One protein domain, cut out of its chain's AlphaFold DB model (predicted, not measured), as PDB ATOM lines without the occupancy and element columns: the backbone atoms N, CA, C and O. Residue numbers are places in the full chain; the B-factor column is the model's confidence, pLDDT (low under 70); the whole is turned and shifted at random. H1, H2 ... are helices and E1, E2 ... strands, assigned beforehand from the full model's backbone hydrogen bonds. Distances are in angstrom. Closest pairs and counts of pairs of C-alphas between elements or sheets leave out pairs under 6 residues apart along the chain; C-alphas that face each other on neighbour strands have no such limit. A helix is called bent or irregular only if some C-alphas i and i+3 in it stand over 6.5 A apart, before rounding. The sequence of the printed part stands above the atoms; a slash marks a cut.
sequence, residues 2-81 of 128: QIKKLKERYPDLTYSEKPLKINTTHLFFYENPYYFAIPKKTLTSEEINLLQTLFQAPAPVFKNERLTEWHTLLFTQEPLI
ATOM      1  N   GLN A   2      25.372 -11.783   2.664       80.44
ATOM      2  CA  GLN A   2      26.032 -12.174   1.396       80.44
ATOM      3  C   GLN A   2      27.262 -11.290   1.108       80.44
ATOM      4  O   GLN A   2      27.137 -10.250   0.461       80.44
ATOM      5  N   ILE A   3      28.456 -11.709   1.550       82.38
ATOM      6  CA  ILE A   3      29.705 -10.924   1.414       82.38
ATOM      7  C   ILE A   3      30.024 -10.531  -0.043       82.38
ATOM      8  O   ILE A   3      30.571  -9.461  -0.292       82.38
ATOM      9  N   LYS A   4      29.605 -11.352  -1.021       85.00
ATOM     10  CA  LYS A   4      29.760 -11.069  -2.459       85.00
ATOM     11  C   LYS A   4      29.022  -9.794  -2.886       85.00
ATOM     12  O   LYS A   4      29.634  -8.932  -3.501       85.00
ATOM     13  N   LYS A   5      27.764  -9.624  -2.463       87.88
ATOM     14  CA  LYS A   5      26.980  -8.401  -2.728       87.88
ATOM     15  C   LYS A   5      27.569  -7.177  -2.037       87.88
ATOM     16  O   LYS A   5      27.523  -6.073  -2.568       87.88
ATOM     17  N   LEU A   6      28.145  -7.365  -0.849       86.00
ATOM     18  CA  LEU A   6      28.816  -6.274  -0.147       86.00
ATOM     19  C   LEU A   6      30.071  -5.818  -0.905       86.00
ATOM     20  O   LEU A   6      30.328  -4.623  -0.984       86.00
ATOM     21  N   LYS A   7      30.808  -6.753  -1.516       89.19
ATOM     22  CA  LYS A   7      31.979  -6.450  -2.348       89.19
ATOM     23  C   LYS A   7      31.626  -5.812  -3.694       89.19
ATOM     24  O   LYS A   7      32.404  -5.011  -4.192       89.19
ATOM     25  N   GLU A   8      30.456  -6.107  -4.256       91.00
ATOM     26  CA  GLU A   8      29.936  -5.369  -5.420       91.00
ATOM     27  C   GLU A   8      29.706  -3.890  -5.083       91.00
ATOM     28  O   GLU A   8      30.062  -3.015  -5.868       91.00
ATOM     29  N   ARG A   9      29.153  -3.602  -3.896       88.94
ATOM     30  CA  ARG A   9      28.902  -2.226  -3.441       88.94
ATOM     31  C   ARG A   9      30.161  -1.509  -2.950       88.94
ATOM     32  O   ARG A   9      30.283  -0.304  -3.136       88.94
ATOM     33  N   TYR A  10      31.085  -2.243  -2.339       92.00
ATOM     34  CA  TYR A  10      32.354  -1.734  -1.826       92.00
ATOM     35  C   TYR A  10      33.510  -2.538  -2.447       92.00
ATOM     36  O   TYR A  10      33.989  -3.490  -1.829       92.00
ATOM     37  N   PRO A  11      33.979  -2.187  -3.661       91.75
ATOM     38  CA  PRO A  11      34.982  -2.975  -4.391       91.75
ATOM     39  C   PRO A  11      36.305  -3.150  -3.636       91.75
ATOM     40  O   PRO A  11      36.899  -4.233  -3.652       91.75
ATOM     41  N   ASP A  12      36.714  -2.112  -2.903       92.69
ATOM     42  CA  ASP A  12      37.934  -2.083  -2.087       92.69
ATOM     43  C   ASP A  12      37.786  -2.814  -0.739       92.69
ATOM     44  O   ASP A  12      38.703  -2.817   0.087       92.69
ATOM     45  N   LEU A  13      36.635  -3.446  -0.489       92.31
ATOM     46  CA  LEU A  13      36.410  -4.249   0.703       92.31
ATOM     47  C   LEU A  13      37.359  -5.451   0.726       92.31
ATOM     48  O   LEU A  13      37.442  -6.258  -0.212       92.31
ATOM     49  N   THR A  14      38.015  -5.623   1.865       92.81
ATOM     50  CA  THR A  14      38.812  -6.811   2.179       92.81
ATOM     51  C   THR A  14      38.045  -7.684   3.162       92.81
ATOM     52  O   THR A  14      37.377  -7.164   4.051       92.81
ATOM     53  N   TYR A  15      38.085  -9.005   2.992       92.25
ATOM     54  CA  TYR A  15      37.447  -9.940   3.917       92.25
ATOM     55  C   TYR A  15      38.291 -11.201   4.099       92.25
ATOM     56  O   TYR A  15      39.101 -11.543   3.238       92.25
ATOM     57  N   SER A  16      38.121 -11.853   5.243       89.50
ATOM     58  CA  SER A  16      38.885 -13.021   5.679       89.50
ATOM     59  C   SER A  16      38.078 -13.800   6.715       89.50
ATOM     60  O   SER A  16      37.376 -13.208   7.526       89.50
ATOM     61  N   GLU A  17      38.204 -15.124   6.728       87.50
ATOM     62  CA  GLU A  17      37.656 -15.968   7.808       87.50
ATOM     63  C   GLU A  17      38.484 -15.855   9.098       87.50
ATOM     64  O   GLU A  17      38.027 -16.173  10.190       87.50
ATOM     65  N   LYS A  18      39.718 -15.352   8.987       85.12
ATOM     66  CA  LYS A  18      40.596 -15.043  10.121       85.12
ATOM     67  C   LYS A  18      40.516 -13.559  10.493       85.12
ATOM     68  O   LYS A  18      40.359 -12.735   9.584       85.12
ATOM     69  N   PRO A  19      40.723 -13.200  11.776       85.50
ATOM     70  CA  PRO A  19      40.732 -11.813  12.220       85.50
ATOM     71  C   PRO A  19      41.692 -10.927  11.420       85.50
ATOM     72  O   PRO A  19      42.842 -11.290  11.165       85.50
ATOM     73  N   LEU A  20      41.220  -9.737  11.050       85.31
ATOM     74  CA  LEU A  20      42.012  -8.740  10.333       85.31
ATOM     75  C   LEU A  20      42.826  -7.878  11.307       85.31
ATOM     76  O   LEU A  20      42.392  -7.581  12.422       85.31
ATOM     77  N   LYS A  21      44.004  -7.421  10.870       85.62
ATOM     78  CA  LYS A  21      44.828  -6.493  11.653       85.62
ATOM     79  C   LYS A  21      44.189  -5.102  11.653       85.62
ATOM     80  O   LYS A  21      44.119  -4.448  10.613       85.62
ATOM     81  N   ILE A  22      43.759  -4.657  12.831       85.31
ATOM     82  CA  ILE A  22      43.086  -3.368  13.021       85.31
ATOM     83  C   ILE A  22      44.049  -2.212  12.711       85.31
ATOM     84  O   ILE A  22      45.229  -2.248  13.067       85.31
ATOM     85  N   ASN A  23      43.534  -1.177  12.047       87.06
ATOM     86  CA  ASN A  23      44.225   0.082  11.776       87.06
ATOM     87  C   ASN A  23      43.236   1.263  11.823       87.06
ATOM     88  O   ASN A  23      42.036   1.078  12.012       87.06
ATOM     89  N   THR A  24      43.728   2.493  11.667       88.44
ATOM     90  CA  THR A  24      42.886   3.697  11.759       88.44
ATOM     91  C   THR A  24      42.203   4.079  10.445       88.44
ATOM     92  O   THR A  24      41.215   4.822  10.465       88.44
ATOM     93  N   THR A  25      42.694   3.569   9.314       92.69
ATOM     94  CA  THR A  25      42.266   3.957   7.962       92.69
ATOM     95  C   THR A  25      41.060   3.168   7.455       92.69
ATOM     96  O   THR A  25      40.445   3.574   6.471       92.69
ATOM     97  N   HIS A  26      40.687   2.081   8.133       93.19
ATOM     98  CA  HIS A  26      39.561   1.220   7.770       93.19
ATOM     99  C   HIS A  26      38.512   1.158   8.887       93.19
ATOM    100  O   HIS A  26      38.807   1.400  10.061       93.19
ATOM    101  N   LEU A  27      37.276   0.840   8.510       90.94
ATOM    102  CA  LEU A  27      36.260   0.309   9.415       90.94
ATOM    103  C   LEU A  27      36.355  -1.212   9.422       90.94
ATOM    104  O   LEU A  27      36.568  -1.797   8.364       90.94
ATOM    105  N   PHE A  28      36.196  -1.832  10.591       90.88
ATOM    106  CA  PHE A  28      36.314  -3.275  10.784       90.88
ATOM    107  C   PHE A  28      35.024  -3.822  11.365       90.88
ATOM    108  O   PHE A  28      34.526  -3.301  12.362       90.88
ATOM    109  N   PHE A  29      34.539  -4.897  10.764       89.62
ATOM    110  CA  PHE A  29      33.287  -5.532  11.128       89.62
ATOM    111  C   PHE A  29      33.455  -7.046  11.141       89.62
ATOM    112  O   PHE A  29      34.380  -7.598  10.533       89.62
ATOM    113  N   TYR A  30      32.541  -7.709  11.837       85.69
ATOM    114  CA  TYR A  30      32.435  -9.155  11.829       85.69
ATOM    115  C   TYR A  30      30.997  -9.565  11.567       85.69
ATOM    116  O   TYR A  30      30.070  -9.044  12.177       85.69
ATOM    117  N   GLU A  31      30.844 -10.522  10.669       82.25
ATOM    118  CA  GLU A  31      29.577 -11.146  10.341       82.25
ATOM    119  C   GLU A  31      29.895 -12.587   9.966       82.25
ATOM    120  O   GLU A  31      30.548 -12.829   8.951       82.25
ATOM    121  N   ASN A  32      29.474 -13.533  10.807       81.00
ATOM    122  CA  ASN A  32      29.858 -14.938  10.702       81.00
ATOM    123  C   ASN A  32      29.733 -15.469   9.253       81.00
ATOM    124  O   ASN A  32      28.652 -15.344   8.661       81.00
ATOM    125  N   PRO A  33      30.791 -16.065   8.661       84.88
ATOM    126  CA  PRO A  33      32.119 -16.375   9.227       84.88
ATOM    127  C   PRO A  33      33.221 -15.349   8.909       84.88
ATOM    128  O   PRO A  33      34.403 -15.621   9.106       84.88
ATOM    129  N   TYR A  34      32.877 -14.185   8.362       87.94
ATOM    130  CA  TYR A  34      33.840 -13.256   7.787       87.94
ATOM    131  C   TYR A  34      34.109 -12.045   8.680       87.94
ATOM    132  O   TYR A  34      33.215 -11.286   9.056       87.94
ATOM    133  N   TYR A  35      35.392 -11.792   8.905       90.19
ATOM    134  CA  TYR A  35      35.903 -10.472   9.231       90.19
ATOM    135  C   TYR A  35      36.045  -9.683   7.938       90.19
ATOM    136  O   TYR A  35      36.602 -10.189   6.962       90.19
ATOM    137  N   PHE A  36      35.584  -8.439   7.917       91.38
ATOM    138  CA  PHE A  36      35.742  -7.581   6.749       91.38
ATOM    139  C   PHE A  36      36.101  -6.154   7.134       91.38
ATOM    140  O   PHE A  36      35.774  -5.676   8.222       91.38
ATOM    141  N   ALA A  37      36.816  -5.491   6.232       92.88
ATOM    142  CA  ALA A  37      37.262  -4.128   6.405       92.88
ATOM    143  C   ALA A  37      37.006  -3.289   5.154       92.88
ATOM    144  O   ALA A  37      37.288  -3.718   4.031       92.88
ATOM    145  N   ILE A  38      36.495  -2.078   5.372       93.31
ATOM    146  CA  ILE A  38      36.182  -1.105   4.321       93.31
ATOM    147  C   ILE A  38      37.046   0.142   4.549       93.31
ATOM    148  O   ILE A  38      37.047   0.674   5.664       93.31
ATOM    149  N   PRO A  39      37.807   0.621   3.549       94.69
ATOM    150  CA  PRO A  39      38.593   1.844   3.692       94.69
ATOM    151  C   PRO A  39      37.693   3.054   3.968       94.69
ATOM    152  O   PRO A  39      36.755   3.322   3.227       94.69
ATOM    153  N   LYS A  40      38.002   3.858   4.991       93.69
ATOM    154  CA  LYS A  40      37.210   5.065   5.305       93.69
ATOM    155  C   LYS A  40      37.245   6.099   4.180       93.69
ATOM    156  O   LYS A  40      36.284   6.826   3.990       93.69
ATOM    157  N   LYS A  41      38.347   6.143   3.422       93.56
ATOM    158  CA  LYS A  41      38.541   7.079   2.303       93.56
ATOM    159  C   LYS A  41      37.497   6.931   1.189       93.56
ATOM    160  O   LYS A  41      37.354   7.847   0.391       93.56
ATOM    161  N   THR A  42      36.835   5.774   1.093       89.44
ATOM    162  CA  THR A  42      35.846   5.480   0.047       89.44
ATOM    163  C   THR A  42      34.410   5.678   0.524       89.44
ATOM    164  O   THR A  42      33.496   5.301  -0.198       89.44
ATOM    165  N   LEU A  43      34.203   6.195   1.739       92.12
ATOM    166  CA  LEU A  43      32.893   6.309   2.377       92.12
ATOM    167  C   LEU A  43      32.591   7.760   2.738       92.12
ATOM    168  O   LEU A  43      33.490   8.499   3.155       92.12
ATOM    169  N   THR A  44      31.322   8.151   2.648       93.56
ATOM    170  CA  THR A  44      30.869   9.413   3.249       93.56
ATOM    171  C   THR A  44      30.683   9.268   4.763       93.56
ATOM    172  O   THR A  44      30.617   8.164   5.308       93.56
ATOM    173  N   SER A  45      30.572  10.395   5.467       90.81
ATOM    174  CA  SER A  45      30.305  10.415   6.910       90.81
ATOM    175  C   SER A  45      28.987   9.719   7.270       90.81
ATOM    176  O   SER A  45      28.904   9.020   8.281       90.81
ATOM    177  N   GLU A  46      27.961   9.872   6.434       92.25
ATOM    178  CA  GLU A  46      26.656   9.232   6.598       92.25
ATOM    179  C   GLU A  46      26.758   7.717   6.420       92.25
ATOM    180  O   GLU A  46      26.186   6.967   7.209       92.25
ATOM    181  N   GLU A  47      27.522   7.255   5.427       89.62
ATOM    182  CA  GLU A  47      27.759   5.828   5.213       89.62
ATOM    183  C   GLU A  47      28.558   5.204   6.354       89.62
ATOM    184  O   GLU A  47      28.236   4.099   6.788       89.62
ATOM    185  N   ILE A  48      29.564   5.910   6.876       89.81
ATOM    186  CA  ILE A  48      30.318   5.472   8.056       89.81
ATOM    187  C   ILE A  48      29.365   5.273   9.238       89.81
ATOM    188  O   ILE A  48      29.353   4.193   9.832       89.81
ATOM    189  N   ASN A  49      28.536   6.277   9.537       87.94
ATOM    190  CA  ASN A  49      27.561   6.203  10.625       87.94
ATOM    191  C   ASN A  49      26.561   5.060  10.418       87.94
ATOM    192  O   ASN A  49      26.297   4.293  11.345       87.94
ATOM    193  N   LEU A  50      26.028   4.911   9.204       87.81
ATOM    194  CA  LEU A  50      25.103   3.834   8.868       87.81
ATOM    195  C   LEU A  50      25.748   2.456   9.059       87.81
ATOM    196  O   LEU A  50      25.167   1.604   9.724       87.81
ATOM    197  N   LEU A  51      26.950   2.234   8.522       87.56
ATOM    198  CA  LEU A  51      27.651   0.952   8.630       87.56
ATOM    199  C   LEU A  51      27.976   0.607  10.086       87.56
ATOM    200  O   LEU A  51      27.756  -0.524  10.502       87.56
ATOM    201  N   GLN A  52      28.427   1.578  10.880       85.44
ATOM    202  CA  GLN A  52      28.670   1.379  12.314       85.44
ATOM    203  C   GLN A  52      27.387   1.138  13.122       85.44
ATOM    204  O   GLN A  52      27.443   0.518  14.180       85.44
ATOM    205  N   THR A  53      26.240   1.615  12.634       82.44
ATOM    206  CA  THR A  53      24.928   1.357  13.248       82.44
ATOM    207  C   THR A  53      24.399  -0.029  12.879       82.44
ATOM    208  O   THR A  53      23.839  -0.724  13.724       82.44
ATOM    209  N   LEU A  54      24.563  -0.437  11.616       81.19
ATOM    210  CA  LEU A  54      24.062  -1.712  11.097       81.19
ATOM    211  C   LEU A  54      24.915  -2.907  11.529       81.19
ATOM    212  O   LEU A  54      24.381  -4.001  11.701       81.19
ATOM    213  N   PHE A  55      26.222  -2.711  11.692       79.56
ATOM    214  CA  PHE A  55      27.161  -3.763  12.057       79.56
ATOM    215  C   PHE A  55      27.776  -3.453  13.419       79.56
ATOM    216  O   PHE A  55      28.443  -2.434  13.596       79.56
ATOM    217  N   GLN A  56      27.562  -4.348  14.386       64.44
ATOM    218  CA  GLN A  56      28.192  -4.226  15.698       64.44
ATOM    219  C   GLN A  56      29.701  -4.511  15.617       64.44
ATOM    220  O   GLN A  56      30.204  -5.059  14.634       64.44
ATOM    221  N   ALA A  57      30.419  -4.070  16.655       59.28
ATOM    222  CA  ALA A  57      31.872  -4.143  16.784       59.28
ATOM    223  C   ALA A  57      32.450  -5.519  16.380       59.28
ATOM    224  O   ALA A  57      31.779  -6.540  16.538       59.28
ATOM    225  N   PRO A  58      33.701  -5.566  15.874       58.38
ATOM    226  CA  PRO A  58      34.335  -6.810  15.445       58.38
ATOM    227  C   PRO A  58      34.266  -7.874  16.544       58.38
ATOM    228  O   PRO A  58      34.454  -7.549  17.718       58.38
ATOM    229  N   ALA A  59      34.036  -9.137  16.154       59.25
ATOM    230  CA  ALA A  59      34.024 -10.250  17.093       59.25
ATOM    231  C   ALA A  59      35.281 -10.189  17.963       59.25
ATOM    232  O   ALA A  59      36.390 -10.073  17.419       59.25
ATOM    233  N   PRO A  60      35.121 -10.226  19.293       61.94
ATOM    234  CA  PRO A  60      36.243 -10.080  20.191       61.94
ATOM    235  C   PRO A  60      37.255 -11.196  19.927       61.94
ATOM    236  O   PRO A  60      36.942 -12.383  19.969       61.94
ATOM    237  N   VAL A  61      38.488 -10.798  19.609       62.78
ATOM    238  CA  VAL A  61      39.596 -11.735  19.434       62.78
ATOM    239  C   VAL A  61      40.184 -11.995  20.809       62.78
ATOM    240  O   VAL A  61      40.914 -11.167  21.361       62.78
ATOM    241  N   PHE A  62      39.855 -13.146  21.379       72.69
ATOM    242  CA  PHE A  62      40.396 -13.555  22.663       72.69
ATOM    243  C   PHE A  62      41.743 -14.252  22.481       72.69
ATOM    244  O   PHE A  62      41.911 -15.121  21.634       72.69
ATOM    245  N   LYS A  63      42.727 -13.864  23.297       72.19
ATOM    246  CA  LYS A  63      44.062 -14.489  23.303       72.19
ATOM    247  C   LYS A  63      44.098 -15.829  24.043       72.19
ATOM    248  O   LYS A  63      45.100 -16.528  23.967       72.19
ATOM    249  N   ASN A  64      43.056 -16.138  24.811       74.31
ATOM    250  CA  ASN A  64      42.961 -17.320  25.657       74.31
ATOM    251  C   ASN A  64      41.595 -17.969  25.433       74.31
ATOM    252  O   ASN A  64      40.579 -17.276  25.465       74.31
ATOM    253  N   GLU A  65      41.599 -19.283  25.259       74.88
ATOM    254  CA  GLU A  65      40.421 -20.136  25.133       74.88
ATOM    255  C   GLU A  65      39.418 -19.920  26.278       74.88
ATOM    256  O   GLU A  65      38.236 -19.724  26.018       74.88
ATOM    257  N   ARG A  66      39.893 -19.741  27.520       71.50
ATOM    258  CA  ARG A  66      39.027 -19.409  28.668       71.50
ATOM    259  C   ARG A  66      38.244 -18.111  28.487       71.50
ATOM    260  O   ARG A  66      37.118 -17.991  28.954       71.50
ATOM    261  N   LEU A  67      38.834 -17.096  27.855       70.31
ATOM    262  CA  LEU A  67      38.130 -15.831  27.617       70.31
ATOM    263  C   LEU A  67      37.045 -15.999  26.547       70.31
ATOM    264  O   LEU A  67      35.990 -15.378  26.660       70.31
ATOM    265  N   THR A  68      37.287 -16.864  25.559       75.00
ATOM    266  CA  THR A  68      36.275 -17.277  24.584       75.00
ATOM    267  C   THR A  68      35.119 -17.985  25.281       75.00
ATOM    268  O   THR A  68      33.975 -17.594  25.083       75.00
ATOM    269  N   GLU A  69      35.403 -18.944  26.165       73.75
ATOM    270  CA  GLU A  69      34.391 -19.670  26.945       73.75
ATOM    271  C   GLU A  69      33.530 -18.732  27.802       73.75
ATOM    272  O   GLU A  69      32.299 -18.808  27.774       73.75
ATOM    273  N   TRP A  70      34.160 -17.790  28.511       72.75
ATOM    274  CA  TRP A  70      33.445 -16.780  29.297       72.75
ATOM    275  C   TRP A  70      32.566 -15.881  28.432       72.75
ATOM    276  O   TRP A  70      31.438 -15.575  28.813       72.75
ATOM    277  N   HIS A  71      33.060 -15.455  27.269       73.44
ATOM    278  CA  HIS A  71      32.264 -14.650  26.355       73.44
ATOM    279  C   HIS A  71      31.063 -15.431  25.812       73.44
ATOM    280  O   HIS A  71      29.950 -14.906  25.791       73.44
ATOM    281  N   THR A  72      31.269 -16.689  25.422       71.38
ATOM    282  CA  THR A  72      30.196 -17.566  24.952       71.38
ATOM    283  C   THR A  72      29.125 -17.732  26.031       71.38
ATOM    284  O   THR A  72      27.958 -17.425  25.771       71.38
ATOM    285  N   LEU A  73      29.518 -18.068  27.266       70.19
ATOM    286  CA  LEU A  73      28.600 -18.218  28.400       70.19
ATOM    287  C   LEU A  73      27.790 -16.942  28.691       70.19
ATOM    288  O   LEU A  73      26.592 -17.016  28.954       70.19
ATOM    289  N   LEU A  74      28.438 -15.773  28.670       70.06
ATOM    290  CA  LEU A  74      27.821 -14.517  29.109       70.06
ATOM    291  C   LEU A  74      27.002 -13.807  28.024       70.06
ATOM    292  O   LEU A  74      26.070 -13.078  28.364       70.06
ATOM    293  N   PHE A  75      27.344 -13.981  26.745       69.31
ATOM    294  CA  PHE A  75      26.825 -13.115  25.676       69.31
ATOM    295  C   PHE A  75      26.167 -13.847  24.506       69.31
ATOM    296  O   PHE A  75      25.445 -13.205  23.747       69.31
ATOM    297  N   THR A  76      26.374 -15.157  24.343       67.94
ATOM    298  CA  THR A  76      25.865 -15.882  23.158       67.94
ATOM    299  C   THR A  76      24.669 -16.788  23.442       67.94
ATOM    300  O   THR A  76      24.010 -17.221  22.506       67.94
ATOM    301  N   GLN A  77      24.353 -17.040  24.720       63.94
ATOM    302  CA  GLN A  77      23.320 -17.998  25.161       63.94
ATOM    303  C   GLN A  77      23.544 -19.443  24.669       63.94
ATOM    304  O   GLN A  77      22.665 -20.291  24.823       63.94
ATOM    305  N   GLU A  78      24.713 -19.746  24.100       71.31
ATOM    306  CA  GLU A  78      25.061 -21.096  23.678       71.31
ATOM    307  C   GLU A  78      25.402 -21.970  24.897       71.31
ATOM    308  O   GLU A  78      26.049 -21.504  25.842       71.31
ATOM    309  N   PRO A  79      24.976 -23.245  24.907       58.03
ATOM    310  CA  PRO A  79      25.283 -24.159  25.996       58.03
ATOM    311  C   PRO A  79      26.783 -24.464  26.024       58.03
ATOM    312  O   PRO A  79      27.327 -25.040  25.082       58.03
ATOM    313  N   LEU A  80      27.447 -24.114  27.126       66.12
ATOM    314  CA  LEU A  80      28.860 -24.413  27.339       66.12
ATOM    315  C   LEU A  80      29.014 -25.645  28.237       66.12
ATOM    316  O   LEU A  80      28.472 -25.686  29.344       66.12
ATOM    317  N   ILE A  81      29.776 -26.642  27.785       66.12
ATOM    318  CA  ILE A  81      30.149 -27.792  28.616       66.12
ATOM    319  C   ILE A  81      31.341 -27.366  29.475       66.12
ATOM    320  O   ILE A  81      32.493 -27.491  29.072       66.12
TER     321      ILE A  81
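This is residues 2 to 81 of the 128 residues of an uncharacterized protein of Listeria cornellensis FSL F6-0969 (UniProt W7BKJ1). A small antiparallel sheet, the hairpin of E2 and E3 with the short strand E1 added beside E3, makes a body with two short helices, H1 and H2, that only graze the sheet. A third helix, H3, lies away from this body, beyond the link of residues 55 to 64, and gives the outline much of its length. The printed part has 80 residues with three named helices and three named strands, in the order H1, E1, E2, E3, H2, H3; the sheet runs E1, E3, E2. The class is mixed, helices and strands. The whole is elongated, spanning 44 by 22 by 21 A, and only just loose, close to compact, with a radius of gyration of the C-alphas of 14.4 A.

H1 is residues 3 to 9, 10.0 A from first to last C-alpha, and begins with C-alpha 3 at (29.705, -10.924, 1.414). E1 follows at residues 14 to 16, 7.1 A long. E2 is residues 26 to 31, 16.1 A, and E3 is residues 34 to 39, 16.4 A, beginning with C-alpha 34 at (33.840, -13.256, 7.787). H2 is residues 45 to 54, 14.3 A. H3, the longest helix, is residues 65 to 76, 15.3 A, and ends with C-alpha 76 at (25.865, -15.882, 23.158). H3 is neither bent nor irregular, but only just: C-alphas 73 and 76 are 6.4 A apart.

H1 is on the sheet but only grazes it, with its residues 3 to 7; the closest C-alphas of H1 and E3 are those of Ile 3 and Tyr 34, 7.9 A apart. E1, an edge strand, is antiparallel to E3 at 163 degrees, with N 16 and O 35 within hydrogen-bond range at 2.8 A. E2, the other edge strand, is antiparallel to the inner strand E3 at 158 degrees, with N 34 and O 31 at 2.8 A and N 27 and O 38 at 2.9 A. H2 is on the sheet but only grazes it, with its residues 48 to 54; its closest C-alphas to E2 are those of Ile 48 and Leu 27, 8.0 A apart. H3 is not on the sheet and is apart from H1 and H2. In H1, H2 and H3 every O i to N i+4 pair is within hydrogen-bond range.

The two C-alphas farthest apart are those of Thr 44 and Ile 81, 45.0 A. The printed part has no cut. No link is long; those from H1 to E1, E2 to E3 and E3 to H2 are tight, and those from E1 to E2 and H2 to H3 are short. The mean pLDDT of the printed part is 81.9, with residues 56 to 61, 75 to 77 and 79 to 81 under 70.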